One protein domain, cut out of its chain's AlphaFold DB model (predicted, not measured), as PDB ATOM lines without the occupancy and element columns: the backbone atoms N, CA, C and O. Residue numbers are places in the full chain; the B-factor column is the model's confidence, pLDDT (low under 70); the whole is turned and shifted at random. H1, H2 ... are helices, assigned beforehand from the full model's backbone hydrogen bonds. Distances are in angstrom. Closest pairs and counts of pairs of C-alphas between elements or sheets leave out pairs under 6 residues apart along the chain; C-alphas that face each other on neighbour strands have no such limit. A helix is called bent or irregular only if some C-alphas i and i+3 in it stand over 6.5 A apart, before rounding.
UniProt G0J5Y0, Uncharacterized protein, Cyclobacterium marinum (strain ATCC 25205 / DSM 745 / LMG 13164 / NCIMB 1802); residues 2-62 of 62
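AT A GLANCE: This is residues 2 to 62 of the 62 residues of an uncharacterized protein of Cyclobacterium marinum (strain ATCC 25205 / DSM 745 / LMG 13164 / NCIMB 1802) (UniProt G0J5Y0). The model is an open V with one arm a single long helix, H3, and the other arm two shorter helices, H1 and H2, set one after the other; residues 23 to 32, with no named helix, make the turn between the arms. The space between the arms is empty, and neither H1 nor H2 packs on H3. The printed part has 61 residues with three named helices, in the order H1, H2, H3, and no named strand, and its class is all helix. It is extended, with a radius of gyration of the C-alphas of 20.0 A, and flat in outline, its C-alphas spanning 49 by 43 by 14 A.

HOW THE PARTS SIT: H3, residues 33 to 61, is the longest helix by residues, and it touches no helix. H2, residues 11 to 22, is apart from H3, with no C-alpha of the one within 8 A of the other. H1, residues 2 to 8, is also apart from H3. H1 and H2 meet only through their link, which is tight, with 2 residues between them. The link from H2 to H3 is short, with 10 residues between them. Residues 2 to 62 stand free: each of their C-alphas is more than 10 A from any C-alpha that lies 8 or more residues away along the chain. In H2 and H3 every backbone O i to N i+4 pair is within hydrogen-bond range, and in H1 it is 2 of 3.

IN THESE COORDINATES: H3 begins at Phe 33, with its C-alpha at (40.881, -54.108, -50.870), and ends at Leu 61, with its C-alpha at (29.368, -41.706, -12.221); these two C-alphas are 42.2 A apart, and z rises from the first to the second. H2 runs from Leu 11 to Phe 22 and measures 15.9 A from first to last C-alpha, with z falling from -39.876 to -48.347. H1 runs from Ala 2, with its C-alpha at (65.847, -18.403, -28.810), to Phe 8, and its first and last C-alphas are 10.6 A apart. No helix is bent or irregular.

THE WHOLE: The two C-alphas farthest apart are those of Asn 28, in the turn, and Ala 62, the chain's last residue, at 52.3 A. The first and last printed C-alphas, those of Ala 2 and Ala 62, are 49.6 A apart. The printed part has no cut, and neither link is long. The mean pLDDT of the printed part is 79.2; it is 93 for H3, 70 for H2 and 59 for H1. Residues 2 to 14, 16 to 17, 24 to 25 and 27 to 31 are under 70.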
ATOM      1  N   ALA A   2      66.635 -18.728 -27.603       55.31
ATOM      2  CA  ALA A   2      65.847 -18.403 -28.810       55.31
ATOM      3  C   ALA A   2      65.982 -19.403 -29.988       55.31
ATOM      4  O   ALA A   2      65.092 -19.496 -30.828       55.31
ATOM      5  N   SER A   3      67.064 -20.187 -30.050       57.53
ATOM      6  CA  SER A   3      67.306 -21.178 -31.113       57.53
ATOM      7  C   SER A   3      66.414 -22.423 -31.027       57.53
ATOM      8  O   SER A   3      66.045 -22.978 -32.057       57.53
ATOM      9  N   LYS A   4      66.006 -22.830 -29.816       61.38
ATOM     10  CA  LYS A   4      65.173 -24.025 -29.582       61.38
ATOM     11  C   LYS A   4      63.725 -23.835 -30.041       61.38
ATOM     12  O   LYS A   4      63.115 -24.768 -30.544       61.38
ATOM     13  N   LEU A   5      63.191 -22.617 -29.937       61.78
ATOM     14  CA  LEU A   5      61.847 -22.292 -30.433       61.78
ATOM     15  C   LEU A   5      61.785 -22.298 -31.966       61.78
ATOM     16  O   LEU A   5      60.786 -22.727 -32.531       61.78
ATOM     17  N   LYS A   6      62.868 -21.895 -32.640       56.00
ATOM     18  CA  LYS A   6      62.995 -21.969 -34.104       56.00
ATOM     19  C   LYS A   6      63.149 -23.415 -34.607       56.00
ATOM     20  O   LYS A   6      62.708 -23.704 -35.710       56.00
ATOM     21  N   GLU A   7      63.727 -24.313 -33.799       61.41
ATOM     22  CA  GLU A   7      63.729 -25.770 -34.036       61.41
ATOM     23  C   GLU A   7      62.330 -26.391 -33.867       61.41
ATOM     24  O   GLU A   7      61.910 -27.172 -34.711       61.41
ATOM     25  N   PHE A   8      61.574 -26.004 -32.832       60.38
ATOM     26  CA  PHE A   8      60.192 -26.469 -32.618       60.38
ATOM     27  C   PHE A   8      59.200 -25.939 -33.665       60.38
ATOM     28  O   PHE A   8      58.274 -26.641 -34.057       60.38
ATOM     29  N   PHE A   9      59.409 -24.709 -34.139       59.03
ATOM     30  CA  PHE A   9      58.695 -24.107 -35.265       59.03
ATOM     31  C   PHE A   9      59.495 -24.234 -36.568       59.03
ATOM     32  O   PHE A   9      59.464 -23.327 -37.405       59.03
ATOM     33  N   GLN A  10      60.169 -25.368 -36.796       60.72
ATOM     34  CA  GLN A  10      60.476 -25.808 -38.159       60.72
ATOM     35  C   GLN A  10      59.157 -26.163 -38.859       60.72
ATOM     36  O   GLN A  10      58.838 -27.308 -39.166       60.72
ATOM     37  N   LEU A  11      58.381 -25.111 -39.127       60.34
ATOM     38  CA  LEU A  11      57.135 -25.076 -39.876       60.34
ATOM     39  C   LEU A  11      57.304 -25.621 -41.299       60.34
ATOM     40  O   LEU A  11      56.310 -25.810 -41.986       60.34
ATOM     41  N   GLY A  12      58.538 -25.894 -41.736       62.72
ATOM     42  CA  GLY A  12      58.836 -26.634 -42.955       62.72
ATOM     43  C   GLY A  12      58.382 -28.092 -42.885       62.72
ATOM     44  O   GLY A  12      57.672 -28.527 -43.781       62.72
ATOM     45  N   GLU A  13      58.689 -28.829 -41.811       64.06
ATOM     46  CA  GLU A  13      58.285 -30.243 -41.698       64.06
ATOM     47  C   GLU A  13      56.778 -30.394 -41.482       64.06
ATOM     48  O   GLU A  13      56.116 -31.177 -42.168       64.06
ATOM     49  N   VAL A  14      56.199 -29.603 -40.573       69.44
ATOM     50  CA  VAL A  14      54.740 -29.605 -40.383       69.44
ATOM     51  C   VAL A  14      54.018 -28.988 -41.581       69.44
ATOM     52  O   VAL A  14      52.954 -29.470 -41.949       69.44
ATOM     53  N   GLY A  15      54.590 -27.984 -42.247       72.94
ATOM     54  CA  GLY A  15      54.023 -27.375 -43.452       72.94
ATOM     55  C   GLY A  15      53.992 -28.343 -44.630       72.94
ATOM     56  O   GLY A  15      52.949 -28.492 -45.266       72.94
ATOM     57  N   GLU A  16      55.079 -29.076 -44.877       69.88
ATOM     58  CA  GLU A  16      55.082 -30.169 -45.854       69.88
ATOM     59  C   GLU A  16      54.107 -31.285 -45.470       69.88
ATOM     60  O   GLU A  16      53.419 -31.823 -46.341       69.88
ATOM     61  N   TYR A  17      53.987 -31.610 -44.179       68.81
ATOM     62  CA  TYR A  17      52.994 -32.564 -43.689       68.81
ATOM     63  C   TYR A  17      51.564 -32.096 -43.991       68.81
ATOM     64  O   TYR A  17      50.788 -32.854 -44.571       68.81
ATOM     65  N   PHE A  18      51.223 -30.840 -43.695       75.38
ATOM     66  CA  PHE A  18      49.913 -30.264 -44.004       75.38
ATOM     67  C   PHE A  18      49.645 -30.249 -45.515       75.38
ATOM     68  O   PHE A  18      48.583 -30.701 -45.949       75.38
ATOM     69  N   ILE A  19      50.610 -29.829 -46.340       74.19
ATOM     70  CA  ILE A  19      50.474 -29.863 -47.805       74.19
ATOM     71  C   ILE A  19      50.271 -31.300 -48.302       74.19
ATOM     72  O   ILE A  19      49.408 -31.539 -49.144       74.19
ATOM     73  N   ARG A  20      51.007 -32.280 -47.767       70.19
ATOM     74  CA  ARG A  20      50.851 -33.702 -48.111       70.19
ATOM     75  C   ARG A  20      49.491 -34.264 -47.683       70.19
ATOM     76  O   ARG A  20      48.957 -35.100 -48.404       70.19
ATOM     77  N   VAL A  21      48.931 -33.812 -46.559       70.44
ATOM     78  CA  VAL A  21      47.604 -34.226 -46.065       70.44
ATOM     79  C   VAL A  21      46.476 -33.690 -46.954       70.44
ATOM     80  O   VAL A  21      45.529 -34.423 -47.231       70.44
ATOM     81  N   PHE A  22      46.582 -32.453 -47.445       76.38
ATOM     82  CA  PHE A  22      45.582 -31.861 -48.347       76.38
ATOM     83  C   PHE A  22      45.817 -32.171 -49.833       76.38
ATOM     84  O   PHE A  22      44.943 -31.922 -50.670       76.38
ATOM     85  N   LYS A  23      46.974 -32.737 -50.191       76.31
ATOM     86  CA  LYS A  23      47.254 -33.200 -51.551       76.31
ATOM     87  C   LYS A  23      46.319 -34.360 -51.898       76.31
ATOM     88  O   LYS A  23      46.206 -35.330 -51.148       76.31
ATOM     89  N   LYS A  24      45.667 -34.278 -53.064       63.75
ATOM     90  CA  LYS A  24      44.812 -35.362 -53.568       63.75
ATOM     91  C   LYS A  24      45.599 -36.684 -53.583       63.75
ATOM     92  O   LYS A  24      46.741 -36.685 -54.056       63.75
ATOM     93  N   PRO A  25      45.010 -37.791 -53.090       68.00
ATOM     94  CA  PRO A  25      45.634 -39.103 -53.168       68.00
ATOM     95  C   PRO A  25      45.989 -39.416 -54.620       68.00
ATOM     96  O   PRO A  25      45.188 -39.152 -55.517       68.00
ATOM     97  N   ASP A  26      47.182 -39.963 -54.835       70.62
ATOM     98  CA  ASP A  26      47.651 -40.349 -56.163       70.62
ATOM     99  C   ASP A  26      46.626 -41.294 -56.826       70.62
ATOM    100  O   ASP A  26      46.349 -42.364 -56.267       70.62
ATOM    101  N   PRO A  27      46.037 -40.919 -57.977       66.25
ATOM    102  CA  PRO A  27      45.011 -41.717 -58.645       66.25
ATOM    103  C   PRO A  27      45.535 -43.077 -59.130       66.25
ATOM    104  O   PRO A  27      44.734 -43.978 -59.363       66.25
ATOM    105  N   ASN A  28      46.860 -43.259 -59.232       66.94
ATOM    106  CA  ASN A  28      47.487 -44.524 -59.621       66.94
ATOM    107  C   ASN A  28      47.803 -45.450 -58.436       66.94
ATOM    108  O   ASN A  28      48.308 -46.560 -58.638       66.94
ATOM    109  N   LYS A  29      47.519 -45.047 -57.184       67.56
ATOM    110  CA  LYS A  29      47.673 -45.964 -56.046       67.56
ATOM    111  C   LYS A  29      46.714 -47.136 -56.215       67.56
ATOM    112  O   LYS A  29      45.500 -46.969 -56.126       67.56
ATOM    113  N   LYS A  30      47.267 -48.346 -56.360       66.94
ATOM    114  CA  LYS A  30      46.477 -49.580 -56.322       66.94
ATOM    115  C   LYS A  30      45.665 -49.609 -55.031       66.94
ATOM    116  O   LYS A  30      46.214 -49.707 -53.931       66.94
ATOM    117  N   THR A  31      44.349 -49.508 -55.161       66.56
ATOM    118  CA  THR A  31      43.430 -49.671 -54.042       66.56
ATOM    119  C   THR A  31      43.455 -51.133 -53.620       66.56
ATOM    120  O   THR A  31      42.757 -51.966 -54.189       66.56
ATOM    121  N   ASN A  32      44.285 -51.461 -52.631       78.75
ATOM    122  CA  ASN A  32      44.278 -52.787 -52.031       78.75
ATOM    123  C   ASN A  32      43.025 -52.928 -51.166       78.75
ATOM    124  O   ASN A  32      42.902 -52.287 -50.118       78.75
ATOM    125  N   PHE A  33      42.099 -53.778 -51.607       79.06
ATOM    126  CA  PHE A  33      40.881 -54.108 -50.870       79.06
ATOM    127  C   PHE A  33      41.198 -54.582 -49.441       79.06
ATOM    128  O   PHE A  33      40.573 -54.118 -48.492       79.06
ATOM    129  N   ASN A  34      42.267 -55.369 -49.273       82.44
ATOM    130  CA  ASN A  34      42.746 -55.834 -47.968       82.44
ATOM    131  C   ASN A  34      43.100 -54.679 -47.015       82.44
ATOM    132  O   ASN A  34      42.720 -54.713 -45.850       82.44
ATOM    133  N   LEU A  35      43.753 -53.617 -47.509       83.00
ATOM    134  CA  LEU A  35      44.073 -52.438 -46.689       83.00
ATOM    135  C   LEU A  35      42.815 -51.642 -46.316       83.00
ATOM    136  O   LEU A  35      42.709 -51.139 -45.198       83.00
ATOM    137  N   ARG A  36      41.839 -51.545 -47.228       80.50
ATOM    138  CA  ARG A  36      40.541 -50.913 -46.938       80.50
ATOM    139  C   ARG A  36      39.758 -51.696 -45.887       80.50
ATOM    140  O   ARG A  36      39.202 -51.079 -44.983       80.50
ATOM    141  N   MET A  37      39.760 -53.025 -45.970       85.81
ATOM    142  CA  MET A  37      39.127 -53.885 -44.969       85.81
ATOM    143  C   MET A  37      39.823 -53.791 -43.612       85.81
ATOM    144  O   MET A  37      39.143 -53.600 -42.611       85.81
ATOM    145  N   MET A  38      41.160 -53.821 -43.567       86.75
ATOM    146  CA  MET A  38      41.918 -53.622 -42.324       86.75
ATOM    147  C   MET A  38      41.565 -52.291 -41.645       86.75
ATOM    148  O   MET A  38      41.315 -52.254 -40.442       86.75
ATOM    149  N   HIS A  39      41.477 -51.198 -42.413       84.19
ATOM    150  CA  HIS A  39      41.078 -49.902 -41.865       84.19
ATOM    151  C   HIS A  39      39.599 -49.875 -41.437       84.19
ATOM    152  O   HIS A  39      39.266 -49.255 -40.430       84.19
ATOM    153  N   GLY A  40      38.720 -50.571 -42.163       89.00
ATOM    154  CA  GLY A  40      37.312 -50.740 -41.796       89.00
ATOM    155  C   GLY A  40      37.137 -51.459 -40.460       89.00
ATOM    156  O   GLY A  40      36.443 -50.947 -39.583       89.00
ATOM    157  N   ILE A  41      37.833 -52.584 -40.270       93.31
ATOM    158  CA  ILE A  41      37.847 -53.330 -39.004       93.31
ATOM    159  C   ILE A  41      38.317 -52.415 -37.869       93.31
ATOM    160  O   ILE A  41      37.633 -52.304 -36.856       93.31
ATOM    161  N   ASN A  42      39.414 -51.678 -38.067       94.75
ATOM    162  CA  ASN A  42      39.950 -50.794 -37.032       94.75
ATOM    163  C   ASN A  42      38.969 -49.669 -36.641       94.75
ATOM    164  O   ASN A  42      38.837 -49.337 -35.464       94.75
ATOM    165  N   LYS A  43      38.226 -49.110 -37.608       90.94
ATOM    166  CA  LYS A  43      37.169 -48.121 -37.327       90.94
ATOM    167  C   LYS A  43      36.051 -48.701 -36.466       90.94
ATOM    168  O   LYS A  43      35.608 -48.033 -35.535       90.94
ATOM    169  N   ILE A  44      35.609 -49.923 -36.765       96.00
ATOM    170  CA  ILE A  44      34.557 -50.599 -35.994       96.00
ATOM    171  C   ILE A  44      35.045 -50.867 -34.567       96.00
ATOM    172  O   ILE A  44      34.329 -50.562 -33.615       96.00
ATOM    173  N   SER A  45      36.279 -51.353 -34.403       96.06
ATOM    174  CA  SER A  45      36.872 -51.608 -33.086       96.06
ATOM    175  C   SER A  45      36.922 -50.353 -32.213       96.06
ATOM    176  O   SER A  45      36.535 -50.411 -31.049       96.06
ATOM    177  N   ILE A  46      37.333 -49.209 -32.774       96.75
ATOM    178  CA  ILE A  46      37.356 -47.929 -32.049       96.75
ATOM    179  C   ILE A  46      35.940 -47.512 -31.635       96.75
ATOM    180  O   ILE A  46      35.735 -47.098 -30.498       96.75
ATOM    181  N   LEU A  47      34.957 -47.648 -32.527       97.25
ATOM    182  CA  LEU A  47      33.564 -47.285 -32.245       97.25
ATOM    183  C   LEU A  47      32.981 -48.096 -31.083       97.25
ATOM    184  O   LEU A  47      32.407 -47.526 -30.156       97.25
ATOM    185  N   VAL A  48      33.170 -49.418 -31.110       97.38
ATOM    186  CA  VAL A  48      32.695 -50.319 -30.049       97.38
ATOM    187  C   VAL A  48      33.417 -50.039 -28.732       97.38
ATOM    188  O   VAL A  48      32.775 -49.965 -27.686       97.38
ATOM    189  N   PHE A  49      34.735 -49.826 -28.775       97.56
ATOM    190  CA  PHE A  49      35.521 -49.481 -27.593       97.56
ATOM    191  C   PHE A  49      35.040 -48.179 -26.944       97.56
ATOM    192  O   PHE A  49      34.811 -48.145 -25.738       97.56
ATOM    193  N   LEU A  50      34.835 -47.123 -27.736       97.88
ATOM    194  CA  LEU A  50      34.352 -45.839 -27.230       97.88
ATOM    195  C   LEU A  50      32.939 -45.949 -26.656       97.88
ATOM    196  O   LEU A  50      32.683 -45.401 -25.588       97.88
ATOM    197  N   ALA A  51      32.039 -46.689 -27.307       97.50
ATOM    198  CA  ALA A  51      30.695 -46.924 -26.785       97.50
ATOM    199  C   ALA A  51      30.731 -47.644 -25.425       97.50
ATOM    200  O   ALA A  51      30.063 -47.222 -24.481       97.50
ATOM    201  N   ALA A  52      31.557 -48.687 -25.301       97.50
ATOM    202  CA  ALA A  52      31.746 -49.409 -24.047       97.50
ATOM    203  C   ALA A  52      32.366 -48.523 -22.956       97.50
ATOM    204  O   ALA A  52      31.921 -48.558 -21.810       97.50
ATOM    205  N   LEU A  53      33.356 -47.699 -23.312       97.56
ATOM    206  CA  LEU A  53      34.006 -46.768 -22.396       97.56
ATOM    207  C   LEU A  53      33.023 -45.712 -21.877       97.56
ATOM    208  O   LEU A  53      32.955 -45.486 -20.673       97.56
ATOM    209  N   VAL A  54      32.227 -45.105 -22.763       97.75
ATOM    210  CA  VAL A  54      31.188 -44.131 -22.392       97.75
ATOM    211  C   VAL A  54      30.153 -44.777 -21.475       97.75
ATOM    212  O   VAL A  54      29.853 -44.228 -20.418       97.75
ATOM    213  N   TYR A  55      29.654 -45.964 -21.829       97.81
ATOM    214  CA  TYR A  55      28.716 -46.706 -20.986       97.81
ATOM    215  C   TYR A  55      29.298 -46.999 -19.597       97.81
ATOM    216  O   TYR A  55      28.628 -46.795 -18.586       97.81
ATOM    217  N   TRP A  56      30.557 -47.440 -19.535       97.69
ATOM    218  CA  TRP A  56      31.238 -47.736 -18.277       97.69
ATOM    219  C   TRP A  56      31.426 -46.490 -17.404       97.69
ATOM    220  O   TRP A  56      31.194 -46.558 -16.199       97.69
ATOM    221  N   ILE A  57      31.789 -45.351 -18.004       97.69
ATOM    222  CA  ILE A  57      31.922 -44.067 -17.299       97.69
ATOM    223  C   ILE A  57      30.568 -43.614 -16.749       97.69
ATOM    224  O   ILE A  57      30.481 -43.296 -15.567       97.69
ATOM    225  N   ILE A  58      29.513 -43.629 -17.572       97.56
ATOM    226  CA  ILE A  58      28.160 -43.240 -17.145       97.56
ATOM    227  C   ILE A  58      27.709 -44.116 -15.979       97.56
ATOM    228  O   ILE A  58      27.320 -43.587 -14.948       97.56
ATOM    229  N   LYS A  59      27.839 -45.441 -16.097       96.06
ATOM    230  CA  LYS A  59      27.448 -46.386 -15.041       96.06
ATOM    231  C   LYS A  59      28.227 -46.205 -13.733       96.06
ATOM    232  O   LYS A  59      27.779 -46.672 -12.693       96.06
ATOM    233  N   ARG A  60      29.428 -45.629 -13.785       93.69
ATOM    234  CA  ARG A  60      30.266 -45.427 -12.598       93.69
ATOM    235  C   ARG A  60      30.066 -44.061 -11.942       93.69
ATOM    236  O   ARG A  60      30.411 -43.917 -10.773       93.69
ATOM    237  N   LEU A  61      29.587 -43.074 -12.697       93.06
ATOM    238  CA  LEU A  61      29.368 -41.706 -12.221       93.06
ATOM    239  C   LEU A  61      27.898 -41.399 -11.898       93.06
ATOM    240  O   LEU A  61      27.655 -40.488 -11.111       93.06
ATOM    241  N   ALA A  62      26.951 -42.121 -12.505       79.12
ATOM    242  CA  ALA A  62      25.526 -42.111 -12.162       79.12
ATOM    243  C   ALA A  62      25.214 -43.196 -11.125       79.12
ATOM    244  O   ALA A  62      24.381 -42.916 -10.236       79.12
TER     245      ALA A  62